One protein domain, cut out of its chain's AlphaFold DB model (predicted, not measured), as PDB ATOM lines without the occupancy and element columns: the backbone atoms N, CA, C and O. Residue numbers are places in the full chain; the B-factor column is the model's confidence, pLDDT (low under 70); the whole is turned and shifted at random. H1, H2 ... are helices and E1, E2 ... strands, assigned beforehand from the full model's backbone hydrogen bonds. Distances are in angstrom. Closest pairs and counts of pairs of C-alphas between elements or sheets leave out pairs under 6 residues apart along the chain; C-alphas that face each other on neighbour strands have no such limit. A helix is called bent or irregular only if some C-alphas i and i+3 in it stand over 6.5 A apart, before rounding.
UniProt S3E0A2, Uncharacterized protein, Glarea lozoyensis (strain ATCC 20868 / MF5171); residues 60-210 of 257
ATOM      1  N   PHE A  60     101.610 105.046 157.152       96.75
ATOM      2  CA  PHE A  60     102.645 106.061 157.336       96.75
ATOM      3  C   PHE A  60     102.744 106.402 158.822       96.75
ATOM      4  O   PHE A  60     101.797 106.946 159.386       96.75
ATOM      5  N   ILE A  61     103.871 106.085 159.452       97.75
ATOM      6  CA  ILE A  61     104.127 106.372 160.863       97.75
ATOM      7  C   ILE A  61     104.919 107.675 160.957       97.75
ATOM      8  O   ILE A  61     106.009 107.784 160.404       97.75
ATOM      9  N   ALA A  62     104.367 108.657 161.658       98.00
ATOM     10  CA  ALA A  62     104.899 110.003 161.812       98.00
ATOM     11  C   ALA A  62     105.260 110.260 163.282       98.00
ATOM     12  O   ALA A  62     104.422 110.040 164.152       98.00
ATOM     13  N   SER A  63     106.467 110.758 163.566       98.06
ATOM     14  CA  SER A  63     106.869 111.141 164.927       98.06
ATOM     15  C   SER A  63     107.776 112.374 164.952       98.06
ATOM     16  O   SER A  63     108.510 112.657 163.999       98.06
ATOM     17  N   ILE A  64     107.730 113.108 166.065       97.38
ATOM     18  CA  ILE A  64     108.651 114.201 166.381       97.38
ATOM     19  C   ILE A  64     109.191 113.987 167.792       97.38
ATOM     20  O   ILE A  64     108.409 113.768 168.712       97.38
ATOM     21  N   HIS A  65     110.505 114.127 167.968       97.38
ATOM     22  CA  HIS A  65     111.154 114.027 169.276       97.38
ATOM     23  C   HIS A  65     112.004 115.253 169.601       97.38
ATOM     24  O   HIS A  65     112.674 115.822 168.733       97.38
ATOM     25  N   TRP A  66     112.001 115.623 170.879       95.56
ATOM     26  CA  TRP A  66     112.847 116.659 171.451       95.56
ATOM     27  C   TRP A  66     113.196 116.306 172.892       95.56
ATOM     28  O   TRP A  66     112.319 116.256 173.748       95.56
ATOM     29  N   ASN A  67     114.482 116.099 173.169       95.88
ATOM     30  CA  ASN A  67     114.979 115.755 174.503       95.88
ATOM     31  C   ASN A  67     114.280 114.536 175.142       95.88
ATOM     32  O   ASN A  67     113.936 114.534 176.326       95.88
ATOM     33  N   ASN A  68     114.053 113.493 174.344       95.56
ATOM     34  CA  ASN A  68     113.400 112.253 174.754       95.56
ATOM     35  C   ASN A  68     114.385 111.076 174.910       95.56
ATOM     36  O   ASN A  68     113.941 109.929 174.949       95.56
ATOM     37  N   GLY A  69     115.701 111.300 174.996       96.94
ATOM     38  CA  GLY A  69     116.718 110.240 174.958       96.94
ATOM     39  C   GLY A  69     116.460 109.075 175.929       96.94
ATOM     40  O   GLY A  69     116.461 107.918 175.494       96.94
ATOM     41  N   PRO A  70     116.178 109.337 177.220       96.75
ATOM     42  CA  PRO A  70     115.829 108.289 178.179       96.75
ATOM     43  C   PRO A  70     114.552 107.519 177.817       96.75
ATOM     44  O   PRO A  70     114.532 106.292 177.912       96.75
ATOM     45  N   LEU A  71     113.494 108.209 177.376       95.81
ATOM     46  CA  LEU A  71     112.219 107.591 176.988       95.81
ATOM     47  C   LEU A  71     112.383 106.697 175.749       95.81
ATOM     48  O   LEU A  71     111.879 105.572 175.723       95.81
ATOM     49  N   LEU A  72     113.126 107.184 174.752       98.00
ATOM     50  CA  LEU A  72     113.409 106.460 173.516       98.00
ATOM     51  C   LEU A  72     114.078 105.120 173.796       98.00
ATOM     52  O   LEU A  72     113.601 104.087 173.335       98.00
ATOM     53  N   ARG A  73     115.143 105.125 174.604       96.94
ATOM     54  CA  ARG A  73     115.892 103.900 174.909       96.94
ATOM     55  C   ARG A  73     115.165 102.944 175.830       96.94
ATOM     56  O   ARG A  73     115.296 101.739 175.667       96.94
ATOM     57  N   SER A  74     114.448 103.475 176.814       95.81
ATOM     58  CA  SER A  74     113.810 102.631 177.823       95.81
ATOM     59  C   SER A  74     112.534 101.960 177.315       95.81
ATOM     60  O   SER A  74     112.264 100.837 177.723       95.81
ATOM     61  N   HIS A  75     111.761 102.616 176.438       95.44
ATOM     62  CA  HIS A  75     110.426 102.128 176.064       95.44
ATOM     63  C   HIS A  75     110.080 102.343 174.584       95.44
ATOM     64  O   HIS A  75     109.709 101.394 173.887       95.44
ATOM     65  N   TRP A  76     110.177 103.580 174.089       97.69
ATOM     66  CA  TRP A  76     109.537 103.968 172.824       97.69
ATOM     67  C   TRP A  76     110.137 103.246 171.608       97.69
ATOM     68  O   TRP A  76     109.393 102.703 170.793       97.69
ATOM     69  N   ASN A  77     111.472 103.145 171.515       98.25
ATOM     70  CA  ASN A  77     112.143 102.483 170.389       98.25
ATOM     71  C   ASN A  77     111.762 101.002 170.290       98.25
ATOM     72  O   ASN A  77     111.393 100.529 169.218       98.25
ATOM     73  N   ALA A  78     111.826 100.275 171.410       98.00
ATOM     74  CA  ALA A  78     111.481  98.856 171.452       98.00
ATOM     75  C   ALA A  78     110.014  98.626 171.058       98.00
ATOM     76  O   ALA A  78     109.707  97.714 170.293       98.00
ATOM     77  N   THR A  79     109.117  99.498 171.517       97.94
ATOM     78  CA  THR A  79     107.691  99.412 171.185       97.94
ATOM     79  C   THR A  79     107.439  99.688 169.704       97.94
ATOM     80  O   THR A  79     106.704  98.936 169.066       97.94
ATOM     81  N   LEU A  80     108.090 100.698 169.114       98.50
ATOM     82  CA  LEU A  80     107.992 100.942 167.674       98.50
ATOM     83  C   LEU A  80     108.501  99.739 166.867       98.50
ATOM     84  O   LEU A  80     107.853  99.339 165.904       98.50
ATOM     85  N   LEU A  81     109.626  99.136 167.261       98.62
ATOM     86  CA  LEU A  81     110.160  97.942 166.595       98.62
ATOM     87  C   LEU A  81     109.180  96.763 166.663       98.62
ATOM     88  O   LEU A  81     109.013  96.053 165.671       98.62
ATOM     89  N   ASN A  82     108.514  96.562 167.802       98.12
ATOM     90  CA  ASN A  82     107.492  95.525 167.961       98.12
ATOM     91  C   ASN A  82     106.264  95.803 167.087       98.12
ATOM     92  O   ASN A  82     105.767  94.899 166.418       98.12
ATOM     93  N   LEU A  83     105.807  97.056 167.043       97.81
ATOM     94  CA  LEU A  83     104.696  97.477 166.192       97.81
ATOM     95  C   LEU A  83     105.014  97.257 164.707       97.81
ATOM     96  O   LEU A  83     104.194  96.715 163.973       97.81
ATOM     97  N   VAL A  84     106.212  97.641 164.262       97.88
ATOM     98  CA  VAL A  84     106.663  97.465 162.872       97.88
ATOM     99  C   VAL A  84     106.743  95.987 162.494       97.88
ATOM    100  O   VAL A  84     106.286  95.612 161.417       97.88
ATOM    101  N   GLN A  85     107.270  95.139 163.380       96.88
ATOM    102  CA  GLN A  85     107.276  93.689 163.172       96.88
ATOM    103  C   GLN A  85     105.857  93.120 163.076       96.88
ATOM    104  O   GLN A  85     105.593  92.310 162.193       96.88
ATOM    105  N   TYR A  86     104.942  93.567 163.940       95.62
ATOM    106  CA  TYR A  86     103.550  93.116 163.933       95.62
ATOM    107  C   TYR A  86     102.810  93.517 162.649       95.62
ATOM    108  O   TYR A  86     102.101  92.708 162.056       95.62
ATOM    109  N   LEU A  87     102.968  94.769 162.207       94.69
ATOM    110  CA  LEU A  87     102.300  95.299 161.012       94.69
ATOM    111  C   LEU A  87     102.894  94.767 159.697       94.69
ATOM    112  O   LEU A  87     102.246  94.854 158.650       94.69
ATOM    113  N   GLY A  88     104.113  94.231 159.743       95.31
ATOM    114  CA  GLY A  88     104.909  93.890 158.568       95.31
ATOM    115  C   GLY A  88     105.768  95.084 158.125       95.31
ATOM    116  O   GLY A  88     105.211  96.119 157.739       95.31
ATOM    117  N   PRO A  89     107.112  94.976 158.148       95.88
ATOM    118  CA  PRO A  89     108.027  96.049 157.739       95.88
ATOM    119  C   PRO A  89     107.771  96.601 156.327       95.88
ATOM    120  O   PRO A  89     108.019  97.776 156.056       95.88
ATOM    121  N   GLU A  90     107.247  95.772 155.426       93.06
ATOM    122  CA  GLU A  90     106.878  96.121 154.054       93.06
ATOM    123  C   GLU A  90     105.596  96.964 153.948       93.06
ATOM    124  O   GLU A  90     105.401  97.678 152.958       93.06
ATOM    125  N   ASN A  91     104.744  96.923 154.977       93.81
ATOM    126  CA  ASN A  91     103.473  97.646 155.037       93.81
ATOM    127  C   ASN A  91     103.602  98.991 155.757       93.81
ATOM    128  O   ASN A  91     102.614  99.711 155.889       93.81
ATOM    129  N   VAL A  92     104.800  99.371 156.201       95.06
ATOM    130  CA  VAL A  92     105.020 100.630 156.915       95.06
ATOM    131  C   VAL A  92     106.004 101.539 156.188       95.06
ATOM    132  O   VAL A  92     106.896 101.104 155.458       95.06
ATOM    133  N   TYR A  93     105.833 102.839 156.393       96.69
ATOM    134  CA  TYR A  93     106.859 103.836 156.121       96.69
ATOM    135  C   TYR A  93     106.984 104.738 157.340       96.69
ATOM    136  O   TYR A  93     105.977 105.259 157.813       96.69
ATOM    137  N   ILE A  94     108.197 104.927 157.845       97.94
ATOM    138  CA  ILE A  94     108.433 105.624 159.112       97.94
ATOM    139  C   ILE A  94     109.120 106.960 158.843       97.94
ATOM    140  O   ILE A  94     110.145 107.016 158.173       97.94
ATOM    141  N   SER A  95     108.580 108.041 159.386       97.88
ATOM    142  CA  SER A  95     109.161 109.373 159.296       97.88
ATOM    143  C   SER A  95     109.291 109.986 160.676       97.88
ATOM    144  O   SER A  95     108.296 110.204 161.370       97.88
ATOM    145  N   ILE A  96     110.531 110.247 161.078       98.31
ATOM    146  CA  ILE A  96     110.854 110.803 162.389       98.31
ATOM    147  C   ILE A  96     111.658 112.082 162.197       98.31
ATOM    148  O   ILE A  96     112.660 112.100 161.479       98.31
ATOM    149  N   VAL A  97     111.235 113.156 162.860       97.38
ATOM    150  CA  VAL A  97     111.995 114.407 162.938       97.38
ATOM    151  C   VAL A  97     112.441 114.638 164.369       97.38
ATOM    152  O   VAL A  97     111.645 114.686 165.299       97.38
ATOM    153  N   GLU A  98     113.731 114.851 164.541       96.75
ATOM    154  CA  GLU A  98     114.318 115.310 165.786       96.75
ATOM    155  C   GLU A  98     114.434 116.847 165.721       96.75
ATOM    156  O   GLU A  98     115.006 117.397 164.775       96.75
ATOM    157  N   SER A  99     113.836 117.559 166.684       93.00
ATOM    158  CA  SER A  99     113.637 119.017 166.616       93.00
ATOM    159  C   SER A  99     114.605 119.854 167.464       93.00
ATOM    160  O   SER A  99     114.206 120.863 168.051       93.00
ATOM    161  N   GLY A 100     115.880 119.473 167.517       93.19
ATOM    162  CA  GLY A 100     116.954 120.253 168.138       93.19
ATOM    163  C   GLY A 100     117.240 119.885 169.594       93.19
ATOM    164  O   GLY A 100     117.312 120.738 170.475       93.19
ATOM    165  N   SER A 101     117.416 118.606 169.853       94.00
ATOM    166  CA  SER A 101     117.737 118.035 171.150       94.00
ATOM    167  C   SER A 101     119.191 118.316 171.496       94.00
ATOM    168  O   SER A 101     120.066 118.325 170.620       94.00
ATOM    169  N   TRP A 102     119.439 118.531 172.780       93.38
ATOM    170  CA  TRP A 102     120.777 118.672 173.357       93.38
ATOM    171  C   TRP A 102     121.154 117.489 174.254       93.38
ATOM    172  O   TRP A 102     122.284 117.417 174.728       93.38
ATOM    173  N   ASP A 103     120.214 116.582 174.512       94.62
ATOM    174  CA  ASP A 103     120.469 115.315 175.185       94.62
ATOM    175  C   ASP A 103     120.862 114.217 174.175       94.62
ATOM    176  O   ASP A 103     121.156 114.461 173.000       94.62
ATOM    177  N   ASP A 104     120.823 112.969 174.634       95.75
ATOM    178  CA  ASP A 104     121.215 111.808 173.846       95.75
ATOM    179  C   ASP A 104     120.128 111.289 172.872       95.75
ATOM    180  O   ASP A 104     120.266 110.206 172.298       95.75
ATOM    181  N   THR A 105     119.055 112.060 172.638       97.50
ATOM    182  CA  THR A 105     117.968 111.735 171.688       97.50
ATOM    183  C   THR A 105     118.504 111.383 170.305       97.50
ATOM    184  O   THR A 105     118.089 110.391 169.708       97.50
ATOM    185  N   LYS A 106     119.457 112.168 169.788       97.50
ATOM    186  CA  LYS A 106     119.995 111.965 168.432       97.50
ATOM    187  C   LYS A 106     120.672 110.604 168.288       97.50
ATOM    188  O   LYS A 106     120.531 109.972 167.248       97.50
ATOM    189  N   ASN A 107     121.391 110.142 169.311       97.94
ATOM    190  CA  ASN A 107     122.031 108.828 169.280       97.94
ATOM    191  C   ASN A 107     121.004 107.704 169.435       97.94
ATOM    192  O   ASN A 107     121.039 106.766 168.643       97.94
ATOM    193  N   ALA A 108     120.028 107.848 170.338       98.44
ATOM    194  CA  ALA A 108     118.934 106.884 170.474       98.44
ATOM    195  C   ALA A 108     118.160 106.687 169.156       98.44
ATOM    196  O   ALA A 108     117.760 105.571 168.822       98.44
ATOM    197  N   LEU A 109     117.974 107.757 168.375       98.50
ATOM    198  CA  LEU A 109     117.336 107.689 167.059       98.50
ATOM    199  C   LEU A 109     118.237 107.086 165.970       98.50
ATOM    200  O   LEU A 109     117.722 106.430 165.070       98.50
ATOM    201  N   ARG A 110     119.564 107.251 166.044       98.56
ATOM    202  CA  ARG A 110     120.504 106.549 165.143       98.56
ATOM    203  C   ARG A 110     120.528 105.047 165.407       98.56
ATOM    204  O   ARG A 110     120.569 104.265 164.465       98.56
ATOM    205  N   GLU A 111     120.492 104.652 166.677       98.44
ATOM    206  CA  GLU A 111     120.371 103.248 167.083       98.44
ATOM    207  C   GLU A 111     119.066 102.649 166.537       98.44
ATOM    208  O   GLU A 111     119.096 101.620 165.862       98.44
ATOM    209  N   LEU A 112     117.939 103.347 166.733       98.69
ATOM    210  CA  LEU A 112     116.644 102.963 166.166       98.69
ATOM    211  C   LEU A 112     116.692 102.838 164.638       98.69
ATOM    212  O   LEU A 112     116.133 101.889 164.092       98.69
ATOM    213  N   ASP A 113     117.355 103.773 163.948       98.69
ATOM    214  CA  ASP A 113     117.528 103.710 162.497       98.69
ATOM    215  C   ASP A 113     118.193 102.392 162.082       98.69
ATOM    216  O   ASP A 113     117.685 101.680 161.217       98.69
ATOM    217  N   GLY A 114     119.288 102.020 162.750       98.56
ATOM    218  CA  GLY A 114     119.983 100.759 162.510       98.56
ATOM    219  C   GLY A 114     119.074  99.537 162.679       98.56
ATOM    220  O   GLY A 114     119.037  98.677 161.797       98.56
ATOM    221  N   GLU A 115     118.305  99.473 163.769       98.62
ATOM    222  CA  GLU A 115     117.396  98.349 164.041       98.62
ATOM    223  C   GLU A 115     116.240  98.264 163.035       98.62
ATOM    224  O   GLU A 115     115.955  97.188 162.506       98.62
ATOM    225  N   LEU A 116     115.625  99.392 162.674       98.62
ATOM    226  CA  LEU A 116     114.603  99.427 161.623       98.62
ATOM    227  C   LEU A 116     115.167  99.002 160.257       98.62
ATOM    228  O   LEU A 116     114.466  98.380 159.458       98.62
ATOM    229  N   GLY A 117     116.443  99.302 159.995       98.31
ATOM    230  CA  GLY A 117     117.162  98.847 158.806       98.31
ATOM    231  C   GLY A 117     117.330  97.339 158.751       98.31
ATOM    232  O   GLY A 117     117.084  96.748 157.702       98.31
ATOM    233  N   LYS A 118     117.669  96.709 159.879       98.44
ATOM    234  CA  LYS A 118     117.756  95.245 159.982       98.44
ATOM    235  C   LYS A 118     116.407  94.565 159.733       98.44
ATOM    236  O   LYS A 118     116.382  93.485 159.154       98.44
ATOM    237  N   LEU A 119     115.302  95.210 160.114       97.81
ATOM    238  CA  LEU A 119     113.941  94.741 159.827       97.81
ATOM    239  C   LEU A 119     113.508  94.953 158.365       97.81
ATOM    240  O   LEU A 119     112.458  94.458 157.968       97.81
ATOM    241  N   GLY A 120     114.270  95.700 157.560       97.38
ATOM    242  CA  GLY A 120     113.898  96.033 156.183       97.38
ATOM    243  C   GLY A 120     112.801  97.099 156.064       97.38
ATOM    244  O   GLY A 120     112.240  97.277 154.984       97.38
ATOM    245  N   ALA A 121     112.498  97.826 157.145       96.56
ATOM    246  CA  ALA A 121     111.468  98.860 157.146       96.56
ATOM    247  C   ALA A 121     111.946 100.125 156.413       96.56
ATOM    248  O   ALA A 121     113.029 100.663 156.682       96.56
ATOM    249  N   GLN A 122     111.104 100.636 155.511       95.81
ATOM    250  CA  GLN A 122     111.359 101.910 154.840       95.81
ATOM    251  C   GLN A 122     111.178 103.068 155.817       95.81
ATOM    252  O   GLN A 122     110.170 103.146 156.523       95.81
ATOM    253  N   ARG A 123     112.144 103.988 155.848       97.00
ATOM    254  CA  ARG A 123     112.111 105.102 156.791       97.00
ATOM    255  C   ARG A 123     112.940 106.300 156.364       97.00
ATOM    256  O   ARG A 123     113.823 106.190 155.515       97.00
ATOM    257  N   ILE A 124     112.692 107.413 157.037       97.12
ATOM    258  CA  ILE A 124     113.568 108.572 157.092       97.12
ATOM    259  C   ILE A 124     113.613 109.096 158.529       97.12
ATOM    260  O   ILE A 124     112.579 109.274 159.174       97.12
ATOM    261  N   ILE A 125     114.819 109.340 159.036       97.62
ATOM    262  CA  ILE A 125     115.034 109.953 160.347       97.62
ATOM    263  C   ILE A 125     115.881 111.204 160.141       97.62
ATOM    264  O   ILE A 125     117.045 111.133 159.749       97.62
ATOM    265  N   LEU A 126     115.272 112.366 160.360       96.56
ATOM    266  CA  LEU A 126     115.901 113.667 160.163       96.56
ATOM    267  C   LEU A 126     116.388 114.203 161.506       96.56
ATOM    268  O   LEU A 126     115.583 114.495 162.387       96.56
ATOM    269  N   LEU A 127     117.705 114.357 161.640       96.31
ATOM    270  CA  LEU A 127     118.343 114.886 162.843       96.31
ATOM    271  C   LEU A 127     118.737 116.346 162.635       96.31
ATOM    272  O   LEU A 127     119.386 116.676 161.640       96.31
ATOM    273  N   SER A 128     118.353 117.229 163.558       91.44
ATOM    274  CA  SER A 128     118.700 118.644 163.443       91.44
ATOM    275  C   SER A 128     120.175 118.869 163.785       91.44
ATOM    276  O   SER A 128     120.686 118.371 164.792       91.44
ATOM    277  N   ASN A 129     120.863 119.690 162.989       87.19
ATOM    278  CA  ASN A 129     122.217 120.157 163.311       87.19
ATOM    279  C   ASN A 129     122.222 121.312 164.320       87.19
ATOM    280  O   ASN A 129     123.241 121.558 164.950       87.19
ATOM    281  N   LEU A 130     121.088 121.996 164.486       85.31
ATOM    282  CA  LEU A 130     120.905 123.069 165.462       85.31
ATOM    283  C   LEU A 130     120.138 122.537 166.666       85.31
ATOM    284  O   LEU A 130     119.174 121.782 166.495       85.31
ATOM    285  N   THR A 131     120.538 122.935 167.868       87.44
ATOM    286  CA  THR A 131     119.719 122.718 169.059       87.44
ATOM    287  C   THR A 131     118.564 123.717 169.092       87.44
ATOM    288  O   THR A 131     118.595 124.780 168.472       87.44
ATOM    289  N   HIS A 132     117.513 123.385 169.833       83.69
ATOM    290  CA  HIS A 132     116.408 124.297 170.085       83.69
ATOM    291  C   HIS A 132     116.889 125.536 170.850       83.69
ATOM    292  O   HIS A 132     116.376 126.623 170.615       83.69
ATOM    293  N   GLN A 133     117.909 125.384 171.700       84.00
ATOM    294  CA  GLN A 133     118.540 126.500 172.396       84.00
ATOM    295  C   GLN A 133     119.186 127.475 171.402       84.00
ATOM    296  O   GLN A 133     118.893 128.664 171.453       84.00
ATOM    297  N   ASP A 134     119.935 126.966 170.416       86.06
ATOM    298  CA  ASP A 134     120.524 127.797 169.354       86.06
ATOM    299  C   ASP A 134     119.449 128.567 168.572       86.06
ATOM    300  O   ASP A 134     119.653 129.705 168.149       86.06
ATOM    301  N   LEU A 135     118.280 127.947 168.371       83.94
ATOM    302  CA  LEU A 135     117.155 128.588 167.698       83.94
ATOM    303  C   LEU A 135     116.510 129.674 168.560       83.94
ATOM    304  O   LEU A 135     116.134 130.705 168.016       83.94
ATOM    305  N   VAL A 136     116.354 129.448 169.863       84.12
ATOM    306  CA  VAL A 136     115.714 130.402 170.782       84.12
ATOM    307  C   VAL A 136     116.626 131.590 171.093       84.12
ATOM    308  O   VAL A 136     116.122 132.701 171.245       84.12
ATOM    309  N   ASP A 137     117.940 131.376 171.145       86.31
ATOM    310  CA  ASP A 137     118.913 132.405 171.523       86.31
ATOM    311  C   ASP A 137     119.342 133.305 170.360       86.31
ATOM    312  O   ASP A 137     119.927 134.369 170.584       86.31
ATOM    313  N   ARG A 138     119.062 132.921 169.108       87.06
ATOM    314  CA  ARG A 138     119.439 133.751 167.960       87.06
ATOM    315  C   ARG A 138     118.537 134.974 167.816       87.06
ATOM    316  O   ARG A 138     117.329 134.929 168.040       87.06
ATOM    317  N   THR A 139     119.116 136.041 167.284       85.50
ATOM    318  CA  THR A 139     118.354 137.196 166.810       85.50
ATOM    319  C   THR A 139     117.662 136.849 165.483       85.50
ATOM    320  O   THR A 139     118.336 136.362 164.568       85.50
ATOM    321  N   PRO A 140     116.341 137.070 165.340       89.19
ATOM    322  CA  PRO A 140     115.673 136.917 164.052       89.19
ATOM    323  C   PRO A 140     116.202 137.913 163.024       89.19
ATOM    324  O   PRO A 140     116.564 139.039 163.370       89.19
ATOM    325  N   ALA A 141     116.203 137.513 161.753       88.06
ATOM    326  CA  ALA A 141     116.473 138.446 160.667       88.06
ATOM    327  C   ALA A 141     115.352 139.499 160.558       88.06
ATOM    328  O   ALA A 141     114.216 139.282 160.996       88.06
ATOM    329  N   GLU A 142     115.658 140.647 159.953       87.62
ATOM    330  CA  GLU A 142     114.653 141.678 159.697       87.62
ATOM    331  C   GLU A 142     113.519 141.115 158.821       87.62
ATOM    332  O   GLU A 142     113.761 140.505 157.781       87.62
ATOM    333  N   GLY A 143     112.270 141.274 159.271       84.88
ATOM    334  CA  GLY A 143     111.089 140.747 158.578       84.88
ATOM    335  C   GLY A 143     110.876 139.233 158.699       84.88
ATOM    336  O   GLY A 143     109.958 138.696 158.076       84.88
ATOM    337  N   GLU A 144     111.677 138.525 159.500       88.75
ATOM    338  CA  GLU A 144     111.522 137.084 159.676       88.75
ATOM    339  C   GLU A 144     110.190 136.728 160.362       88.75
ATOM    340  O   GLU A 144     109.861 137.195 161.455       88.75
ATOM    341  N   THR A 145     109.407 135.860 159.721       89.31
ATOM    342  CA  THR A 145     108.122 135.402 160.266       89.31
ATOM    343  C   THR A 145     108.306 134.366 161.379       89.31
ATOM    344  O   THR A 145     109.336 133.710 161.485       89.31
ATOM    345  N   GLY A 146     107.284 134.188 162.223       89.06
ATOM    346  CA  GLY A 146     107.319 133.183 163.294       89.06
ATOM    347  C   GLY A 146     107.918 133.675 164.611       89.06
ATOM    348  O   GLY A 146     108.016 132.889 165.547       89.06
ATOM    349  N   TRP A 147     108.214 134.967 164.723       91.38
ATOM    350  CA  TRP A 147     108.676 135.617 165.949       91.38
ATOM    351  C   TRP A 147     107.621 136.572 166.506       91.38
ATOM    352  O   TRP A 147     106.729 137.031 165.790       91.38
ATOM    353  N   VAL A 148     107.675 136.832 167.810       92.19
ATOM    354  CA  VAL A 148     106.776 137.768 168.489       92.19
ATOM    355  C   VAL A 148     107.526 138.510 169.590       92.19
ATOM    356  O   VAL A 148     108.245 137.901 170.379       92.19
ATOM    357  N   TYR A 149     107.346 139.827 169.665       90.25
ATOM    358  CA  TYR A 149     107.829 140.609 170.801       90.25
ATOM    359  C   TYR A 149     106.883 140.427 171.990       90.25
ATOM    360  O   TYR A 149     105.674 140.646 171.863       90.25
ATOM    361  N   THR A 150     107.400 139.990 173.137       90.12
ATOM    362  CA  THR A 150     106.567 139.658 174.300       90.12
ATOM    363  C   THR A 150     106.640 140.718 175.389       90.12
ATOM    364  O   THR A 150     107.555 141.537 175.454       90.12
ATOM    365  N   LYS A 151     105.679 140.671 176.323       92.88
ATOM    366  CA  LYS A 151     105.638 141.558 177.500       92.88
ATOM    367  C   LYS A 151     106.875 141.440 178.406       92.88
ATOM    368  O   LYS A 151     107.054 142.270 179.286       92.88
ATOM    369  N   ARG A 152     107.714 140.415 178.204       90.25
ATOM    370  CA  ARG A 152     108.987 140.208 178.914       90.25
ATOM    371  C   ARG A 152     110.130 141.059 178.345       90.25
ATOM    372  O   ARG A 152     111.258 140.917 178.798       90.25
ATOM    373  N   GLY A 153     109.856 141.898 177.344       90.56
ATOM    374  CA  GLY A 153     110.843 142.792 176.741       90.56
ATOM    375  C   GLY A 153     111.790 142.109 175.753       90.56
ATOM    376  O   GLY A 153     112.824 142.676 175.415       90.56
ATOM    377  N   ARG A 154     111.458 140.895 175.297       89.19
ATOM    378  CA  ARG A 154     112.290 140.089 174.398       89.19
ATOM    379  C   ARG A 154     111.481 139.531 173.232       89.19
ATOM    380  O   ARG A 154     110.269 139.337 173.341       89.19
ATOM    381  N   THR A 155     112.168 139.265 172.128       89.56
ATOM    382  CA  THR A 155     111.600 138.604 170.950       89.56
ATOM    383  C   THR A 155     111.708 137.093 171.130       89.56
ATOM    384  O   THR A 155     112.785 136.583 171.409       89.56
ATOM    385  N   GLU A 156     110.591 136.378 171.016       90.75
ATOM    386  CA  GLU A 156     110.510 134.927 171.236       90.75
ATOM    387  C   GLU A 156     109.898 134.235 170.010       90.75
ATOM    388  O   GLU A 156     109.073 134.812 169.292       90.75
ATOM    389  N   ILE A 157     110.276 132.977 169.775       90.88
ATOM    390  CA  ILE A 157     109.684 132.152 168.717       90.88
ATOM    391  C   ILE A 157     108.219 131.856 169.055       90.88
ATOM    392  O   ILE A 157     107.866 131.453 170.167       90.88
ATOM    393  N   ARG A 158     107.335 131.983 168.064       91.56
ATOM    394  CA  ARG A 158     105.940 131.552 168.167       91.56
ATOM    395  C   ARG A 158     105.889 130.024 168.148       91.56
ATOM    396  O   ARG A 158     106.103 129.390 167.115       91.56
ATOM    397  N   ARG A 159     105.525 129.436 169.291       89.38
ATOM    398  CA  ARG A 159     105.465 127.978 169.499       89.38
ATOM    399  C   ARG A 159     104.629 127.239 168.450       89.38
ATOM    400  O   ARG A 159     105.070 126.219 167.939       89.38
ATOM    401  N   ILE A 160     103.429 127.730 168.128       90.75
ATOM    402  CA  ILE A 160     102.518 127.024 167.210       90.75
ATOM    403  C   ILE A 160     103.091 126.934 165.784       90.75
ATOM    404  O   ILE A 160     103.207 125.814 165.292       90.75
ATOM    405  N   PRO A 161     103.522 128.036 165.133       92.19
ATOM    406  CA  PRO A 161     104.220 127.961 163.848       92.19
ATOM    407  C   PRO A 161     105.452 127.053 163.859       92.19
ATOM    408  O   PRO A 161     105.626 126.265 162.934       92.19
ATOM    409  N   PHE A 162     106.272 127.116 164.913       90.56
ATOM    410  CA  PHE A 162     107.447 126.252 165.046       90.56
ATOM    411  C   PHE A 162     107.064 124.763 165.037       90.56
ATOM    412  O   PHE A 162     107.575 123.982 164.233       90.56
ATOM    413  N   LEU A 163     106.098 124.377 165.876       92.25
ATOM    414  CA  LEU A 163     105.619 122.997 165.969       92.25
ATOM    415  C   LEU A 163     104.878 122.533 164.704       92.25
ATOM    416  O   LEU A 163     104.928 121.351 164.359       92.25
ATOM    417  N   ALA A 164     104.179 123.433 164.011       94.56
ATOM    418  CA  ALA A 164     103.566 123.143 162.718       94.56
ATOM    419  C   ALA A 164     104.634 122.884 161.645       94.56
ATOM    420  O   ALA A 164     104.517 121.924 160.889       94.56
ATOM    421  N   GLY A 165     105.715 123.671 161.627       92.94
ATOM    422  CA  GLY A 165     106.857 123.454 160.738       92.94
ATOM    423  C   GLY A 165     107.509 122.082 160.933       92.94
ATOM    424  O   GLY A 165     107.788 121.395 159.953       92.94
ATOM    425  N   GLY A 166     107.670 121.640 162.187       93.62
ATOM    426  CA  GLY A 166     108.142 120.287 162.501       93.62
ATOM    427  C   GLY A 166     107.242 119.194 161.913       93.62
ATOM    428  O   GLY A 166     107.732 118.295 161.233       93.62
ATOM    429  N   ARG A 167     105.917 119.310 162.088       95.94
ATOM    430  CA  ARG A 167     104.943 118.357 161.521       95.94
ATOM    431  C   ARG A 167     104.948 118.353 159.999       95.94
ATOM    432  O   ARG A 167     104.947 117.284 159.396       95.94
ATOM    433  N   ASN A 168     105.022 119.524 159.379       95.75
ATOM    434  CA  ASN A 168     105.114 119.635 157.926       95.75
ATOM    435  C   ASN A 168     106.373 118.937 157.398       95.75
ATOM    436  O   ASN A 168     106.287 118.205 156.419       95.75
ATOM    437  N   ARG A 169     107.513 119.079 158.089       94.75
ATOM    438  CA  ARG A 169     108.763 118.405 157.716       94.75
ATOM    439  C   ARG A 169     108.676 116.879 157.831       94.75
ATOM    440  O   ARG A 169     109.211 116.193 156.966       94.75
ATOM    441  N   VAL A 170     107.991 116.342 158.845       95.94
ATOM    442  CA  VAL A 170     107.690 114.897 158.911       95.94
ATOM    443  C   VAL A 170     106.870 114.488 157.684       95.94
ATOM    444  O   VAL A 170     107.235 113.563 156.957       95.94
ATOM    445  N   MET A 171     105.799 115.228 157.391       95.25
ATOM    446  CA  MET A 171     104.888 114.916 156.285       95.25
ATOM    447  C   MET A 171     105.507 115.101 154.896       95.25
ATOM    448  O   MET A 171     105.093 114.421 153.961       95.25
ATOM    449  N   ASP A 172     106.527 115.948 154.736       93.19
ATOM    450  CA  ASP A 172     107.227 116.124 153.456       93.19
ATOM    451  C   ASP A 172     107.823 114.812 152.935       93.19
ATOM    452  O   ASP A 172     107.852 114.581 151.724       93.19
ATOM    453  N   SER A 173     108.220 113.911 153.837       89.81
ATOM    454  CA  SER A 173     108.733 112.591 153.466       89.81
ATOM    455  C   SER A 173     107.709 111.702 152.751       89.81
ATOM    456  O   SER A 173     108.087 110.812 151.990       89.81
ATOM    457  N   MET A 174     106.411 111.986 152.898       89.00
ATOM    458  CA  MET A 174     105.358 111.271 152.180       89.00
ATOM    459  C   MET A 174     105.525 111.403 150.658       89.00
ATOM    460  O   MET A 174     105.226 110.463 149.923       89.00
ATOM    461  N   LYS A 175     106.090 112.523 150.181       85.12
ATOM    462  CA  LYS A 175     106.376 112.765 148.756       85.12
ATOM    463  C   LYS A 175     107.452 111.824 148.204       85.12
ATOM    464  O   LYS A 175     107.416 111.489 147.025       85.12
ATOM    465  N   VAL A 176     108.398 111.395 149.043       82.31
ATOM    466  CA  VAL A 176     109.524 110.526 148.648       82.31
ATOM    467  C   VAL A 176     109.309 109.059 149.029       82.31
ATOM    468  O   VAL A 176     110.109 108.205 148.659       82.31
ATOM    469  N   ALA A 177     108.204 108.729 149.702       81.00
ATOM    470  CA  ALA A 177     107.883 107.387 150.189       81.00
ATOM    471  C   ALA A 177     107.420 106.381 149.103       81.00
ATOM    472  O   ALA A 177     106.784 105.366 149.410       81.00
ATOM    473  N   GLY A 178     107.743 106.641 147.829       66.19
ATOM    474  CA  GLY A 178     107.621 105.669 146.737       66.19
ATOM    475  C   GLY A 178     106.256 105.578 146.045       66.19
ATOM    476  O   GLY A 178     105.921 104.519 145.526       66.19
ATOM    477  N   GLY A 179     105.454 106.649 146.040       65.56
ATOM    478  CA  GLY A 179     104.262 106.796 145.182       65.56
ATOM    479  C   GLY A 179     103.061 105.883 145.480       65.56
ATOM    480  O   GLY A 179     101.978 106.120 144.952       65.56
ATOM    481  N   LYS A 180     103.206 104.862 146.333       75.00
ATOM    482  CA  LYS A 180     102.084 104.048 146.822       75.00
ATOM    483  C   LYS A 180     101.320 104.811 147.901       75.00
ATOM    484  O   LYS A 180     101.929 105.268 148.869       75.00
ATOM    485  N   ALA A 181     100.002 104.900 147.744       86.31
ATOM    486  CA  ALA A 181      99.117 105.525 148.719       86.31
ATOM    487  C   ALA A 181      99.183 104.816 150.084       86.31
ATOM    488  O   ALA A 181      99.365 103.599 150.162       86.31
ATOM    489  N   PHE A 182      99.025 105.596 151.152       92.06
ATOM    490  CA  PHE A 182      98.873 105.098 152.516       92.06
ATOM    491  C   PHE A 182      97.388 105.032 152.863       92.06
ATOM    492  O   PHE A 182      96.659 105.979 152.575       92.06
ATOM    493  N   GLY A 183      96.951 103.933 153.480       91.75
ATOM    494  CA  GLY A 183      95.573 103.794 153.967       91.75
ATOM    495  C   GLY A 183      95.340 104.599 155.244       91.75
ATOM    496  O   GLY A 183      94.300 105.235 155.406       91.75
ATOM    497  N   LYS A 184      96.353 104.650 156.120       94.31
ATOM    498  CA  LYS A 184      96.327 105.408 157.375       94.31
ATOM    499  C   LYS A 184      97.622 106.185 157.593       94.31
ATOM    500  O   LYS A 184      98.706 105.770 157.177       94.31
ATOM    501  N   VAL A 185      97.489 107.292 158.317       95.88
ATOM    502  CA  VAL A 185      98.600 108.052 158.896       95.88
ATOM    503  C   VAL A 185      98.518 107.896 160.408       95.88
ATOM    504  O   VAL A 185      97.536 108.318 161.017       95.88
ATOM    505  N   LEU A 186      99.536 107.286 161.004       97.06
ATOM    506  CA  LEU A 186      99.657 107.088 162.441       97.06
ATOM    507  C   LEU A 186     100.655 108.103 163.001       97.06
ATOM    508  O   LEU A 186     101.854 107.997 162.755       97.06
ATOM    509  N   TRP A 187     100.164 109.071 163.769       97.56
ATOM    510  CA  TRP A 187     101.018 109.986 164.522       97.56
ATOM    511  C   TRP A 187     101.324 109.401 165.896       97.56
ATOM    512  O   TRP A 187     100.415 109.191 166.695       97.56
ATOM    513  N   LEU A 188     102.606 109.164 166.163       96.75
ATOM    514  CA  LEU A 188     103.116 108.759 167.466       96.75
ATOM    515  C   LEU A 188     103.852 109.948 168.078       96.75
ATOM    516  O   LEU A 188     104.870 110.389 167.553       96.75
ATOM    517  N   ASN A 189     103.323 110.479 169.177       91.38
ATOM    518  CA  ASN A 189     104.037 111.463 169.986       91.38
ATOM    519  C   ASN A 189     105.072 110.760 170.887       91.38
ATOM    520  O   ASN A 189     105.217 109.532 170.880       91.38
ATOM    521  N   ASP A 190     105.762 111.536 171.715       89.56
ATOM    522  CA  ASP A 190     106.656 111.083 172.781       89.56
ATOM    523  C   ASP A 190     105.902 110.574 174.025       89.56
ATOM    524  O   ASP A 190     106.241 110.892 175.163       89.56
ATOM    525  N   VAL A 191     104.885 109.741 173.802       90.06
ATOM    526  CA  VAL A 191     104.093 109.070 174.843       90.06
ATOM    527  C   VAL A 191     104.522 107.613 175.001       90.06
ATOM    528  O   VAL A 191     105.088 107.012 174.086       90.06
ATOM    529  N   ILE A 192     104.241 107.021 176.160       91.69
ATOM    530  CA  ILE A 192     104.387 105.575 176.364       91.69
ATOM    531  C   ILE A 192     103.145 104.888 175.789       91.69
ATOM    532  O   ILE A 192     102.025 105.275 176.108       91.69
ATOM    533  N   PHE A 193     103.347 103.872 174.954       93.62
ATOM    534  CA  PHE A 193     102.283 103.068 174.354       93.62
ATOM    535  C   PHE A 193     102.716 101.603 174.266       93.62
ATOM    536  O   PHE A 193     103.890 101.286 174.463       93.62
ATOM    537  N   THR A 194     101.774 100.718 173.952       95.06
ATOM    538  CA  THR A 194     102.024  99.325 173.558       95.06
ATOM    539  C   THR A 194     101.573  99.078 172.118       95.06
ATOM    540  O   THR A 194     100.802  99.858 171.549       95.06
ATOM    541  N   THR A 195     102.031  97.982 171.505       94.81
ATOM    542  CA  THR A 195     101.538  97.568 170.182       94.81
ATOM    543  C   THR A 195     100.017  97.404 170.210       94.81
ATOM    544  O   THR A 195      99.326  97.874 169.312       94.81
ATOM    545  N   GLU A 196      99.485  96.809 171.274       94.00
ATOM    546  CA  GLU A 196      98.061  96.577 171.492       94.00
ATOM    547  C   GLU A 196      97.261  97.882 171.567       94.00
ATOM    548  O   GLU A 196      96.169  97.950 171.001       94.00
ATOM    549  N   ASP A 197      97.799  98.926 172.206       93.25
ATOM    550  CA  ASP A 197      97.151 100.244 172.259       93.25
ATOM    551  C   ASP A 197      96.994 100.842 170.860       93.25
ATOM    552  O   ASP A 197      95.926 101.348 170.511       93.25
ATOM    553  N   VAL A 198      98.037 100.741 170.031       94.94
ATOM    554  CA  VAL A 198      98.005 101.235 168.648       94.94
ATOM    555  C   VAL A 198      97.043 100.416 167.798       94.94
ATOM    556  O   VAL A 198      96.275 100.989 167.031       94.94
ATOM    557  N   LEU A 199      97.041  99.090 167.937       93.50
ATOM    558  CA  LEU A 199      96.109  98.233 167.204       93.50
ATOM    559  C   LEU A 199      94.660  98.525 167.589       93.50
ATOM    560  O   LEU A 199      93.818  98.650 166.706       93.50
ATOM    561  N   ARG A 200      94.377  98.716 168.881       91.56
ATOM    562  CA  ARG A 200      93.051  99.119 169.359       91.56
ATOM    563  C   ARG A 200      92.659 100.501 168.832       91.56
ATOM    564  O   ARG A 200      91.515 100.690 168.433       91.56
ATOM    565  N   LEU A 201      93.595 101.451 168.777       92.88
ATOM    566  CA  LEU A 201      93.354 102.769 168.185       92.88
ATOM    567  C   LEU A 201      93.006 102.654 166.691       92.88
ATOM    568  O   LEU A 201      92.030 103.259 166.248       92.88
ATOM    569  N   LEU A 202      93.765 101.857 165.932       93.06
ATOM    570  CA  LEU A 202      93.535 101.614 164.504       93.06
ATOM    571  C   LEU A 202      92.235 100.845 164.223       93.06
ATOM    572  O   LEU A 202      91.654 101.022 163.157       93.06
ATOM    573  N   ASP A 203      91.774 100.023 165.164       90.44
ATOM    574  CA  ASP A 203      90.521  99.265 165.077       90.44
ATOM    575  C   ASP A 203      89.296 100.063 165.562       90.44
ATOM    576  O   ASP A 203      88.170  99.566 165.541       90.44
ATOM    577  N   THR A 204      89.471 101.326 165.973       87.75
ATOM    578  CA  THR A 204      88.344 102.181 166.378       87.75
ATOM    579  C   THR A 204      87.279 102.189 165.287       87.75
ATOM    580  O   THR A 204      87.589 102.427 164.123       87.75
ATOM    581  N   HIS A 205      86.020 101.931 165.657       86.88
ATOM    582  CA  HIS A 205      84.912 101.834 164.702       86.88
ATOM    583  C   HIS A 205      85.221 100.869 163.530       86.88
ATOM    584  O   HIS A 205      84.949 101.169 162.371       86.88
ATOM    585  N   ASN A 206      85.840  99.718 163.833       86.00
ATOM    586  CA  ASN A 206      86.281  98.703 162.866       86.00
ATOM    587  C   ASN A 206      87.201  99.268 161.762       86.00
ATOM    588  O   ASN A 206      87.154  98.829 160.613       86.00
ATOM    589  N   GLY A 207      87.993 100.294 162.082       88.69
ATOM    590  CA  GLY A 207      88.868 100.985 161.134       88.69
ATOM    591  C   GLY A 207      88.184 102.064 160.282       88.69
ATOM    592  O   GLY A 207      88.867 102.768 159.528       88.69
ATOM    593  N   GLU A 208      86.870 102.265 160.406       89.38
ATOM    594  CA  GLU A 208      86.106 103.239 159.620       89.38
ATOM    595  C   GLU A 208      86.010 104.597 160.329       89.38
ATOM    596  O   GLU A 208      85.002 104.950 160.933       89.38
ATOM    597  N   TYR A 209      87.066 105.402 160.246       91.19
ATOM    598  CA  TYR A 209      87.093 106.759 160.796       91.19
ATOM    599  C   TYR A 209      87.916 107.703 159.919       91.19
ATOM    600  O   TYR A 209      88.850 107.284 159.229       91.19
ATOM    601  N   ASN A 210      87.609 109.003 159.988       92.00
ATOM    602  CA  ASN A 210      88.435 110.042 159.365       92.00
ATOM    603  C   ASN A 210      89.619 110.444 160.251       92.00
ATOM    604  O   ASN A 210      90.721 110.650 159.749       92.00
TER     605      ASN A 210
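Overview. This is residues 60 to 210 of the 257 residues of an uncharacterized protein of Glarea lozoyensis (strain ATCC 20868 / MF5171) (UniProt S3E0A2). What is the main picture? A parallel four-stranded sheet is sandwiched between helices, H1 and H2 side by side over one face and H4 over the other, and H4 leads from the sheet to a small head at one far end, made of H3 and the hairpin E4 and E5. H5 and the short H6 lie toward the E6 edge of the sheet. What are its make-up and size? The 151 printed residues hold six named helices and six named strands, in the order E1 H1 E2 H2 E3 H3 E4 E5 H4 E6 H5 H6, of mixed class, with the large sheet ordered E3 E2 E1 E6. The whole is elongated, 51 by 33 by 28 A, and only just compact, close to loose, with a radius of gyration of the C-alphas of 17.3 A.

Along the chain. Where does the first half run? E1 spans residues 60 to 65 from C-alpha 60 at (102.645, 106.061, 157.336), H1 69 to 87 (25.0 A), E2 92 to 98 (19.5 A), H2 105 to 118 (20.2 A), E3 122 to 126 and H3 132 to 137. H1 is irregular, with C-alphas 74 and 77 7.6 A apart, and has a kink of 46 degrees near residue 76. Where does the rest run? E4 spans 147 to 149, E5 155 to 157, H4 159 to 175 (25.7 A), E6 184 to 188, H5 195 to 202 and H6 204 to 207, whose C-alpha 207 is at (88.868, 100.985, 161.134).

Arrangement. How are the strands paired? E1 is parallel to E6, with N 62 and O 186 2.8 A apart, and to E2, with N 61 and O 93 2.8 A apart; E2 is parallel to E3, with N 124 and O 94 2.8 A apart. E4 and E5 form an antiparallel hairpin, with N 148 and O 156 2.9 A apart. How do the helices stand? E1, H1, E2 and E2, H2, E3 are strand-helix-strand units, parallel neighbour strands joined through a helix, with right-handed crossovers. H1 and H2 touch, Gly 69 and Thr 105 having the closest C-alphas at 3.8 A, at a shallow tilt of 23 degrees, the same way; with H4 on the opposite face, 9.0 A over the sheet and slantwise to E2 at 34 degrees on the local plane, they make three layers, helices on both faces. H1 touches H5 with residues 79 to 86 alone, the closest C-alphas being those of Leu 83 and Thr 195, 5.1 A. What of the head, H6 and the helix backbones? The closest C-alphas of H3 and E5 are Val 136 and Ile 157, 6.6 A, and H6 meets H5 only through their link. Every O i to N i+4 pair is within hydrogen-bond range in H2, H3 and H5, against 12 of 15 in H1 and 10 of 13 in H4, and H6 is too short for one.

Size, cuts and confidence. How far does it reach? The two farthest C-alphas, those of Gly 88 and Gly 153, are 52.5 A apart. Are there breaks, long links or weak spots? The printed part has no cut and no long link; pLDDT averages 92.9 over the printed part and is under 70 at residues 178 to 179.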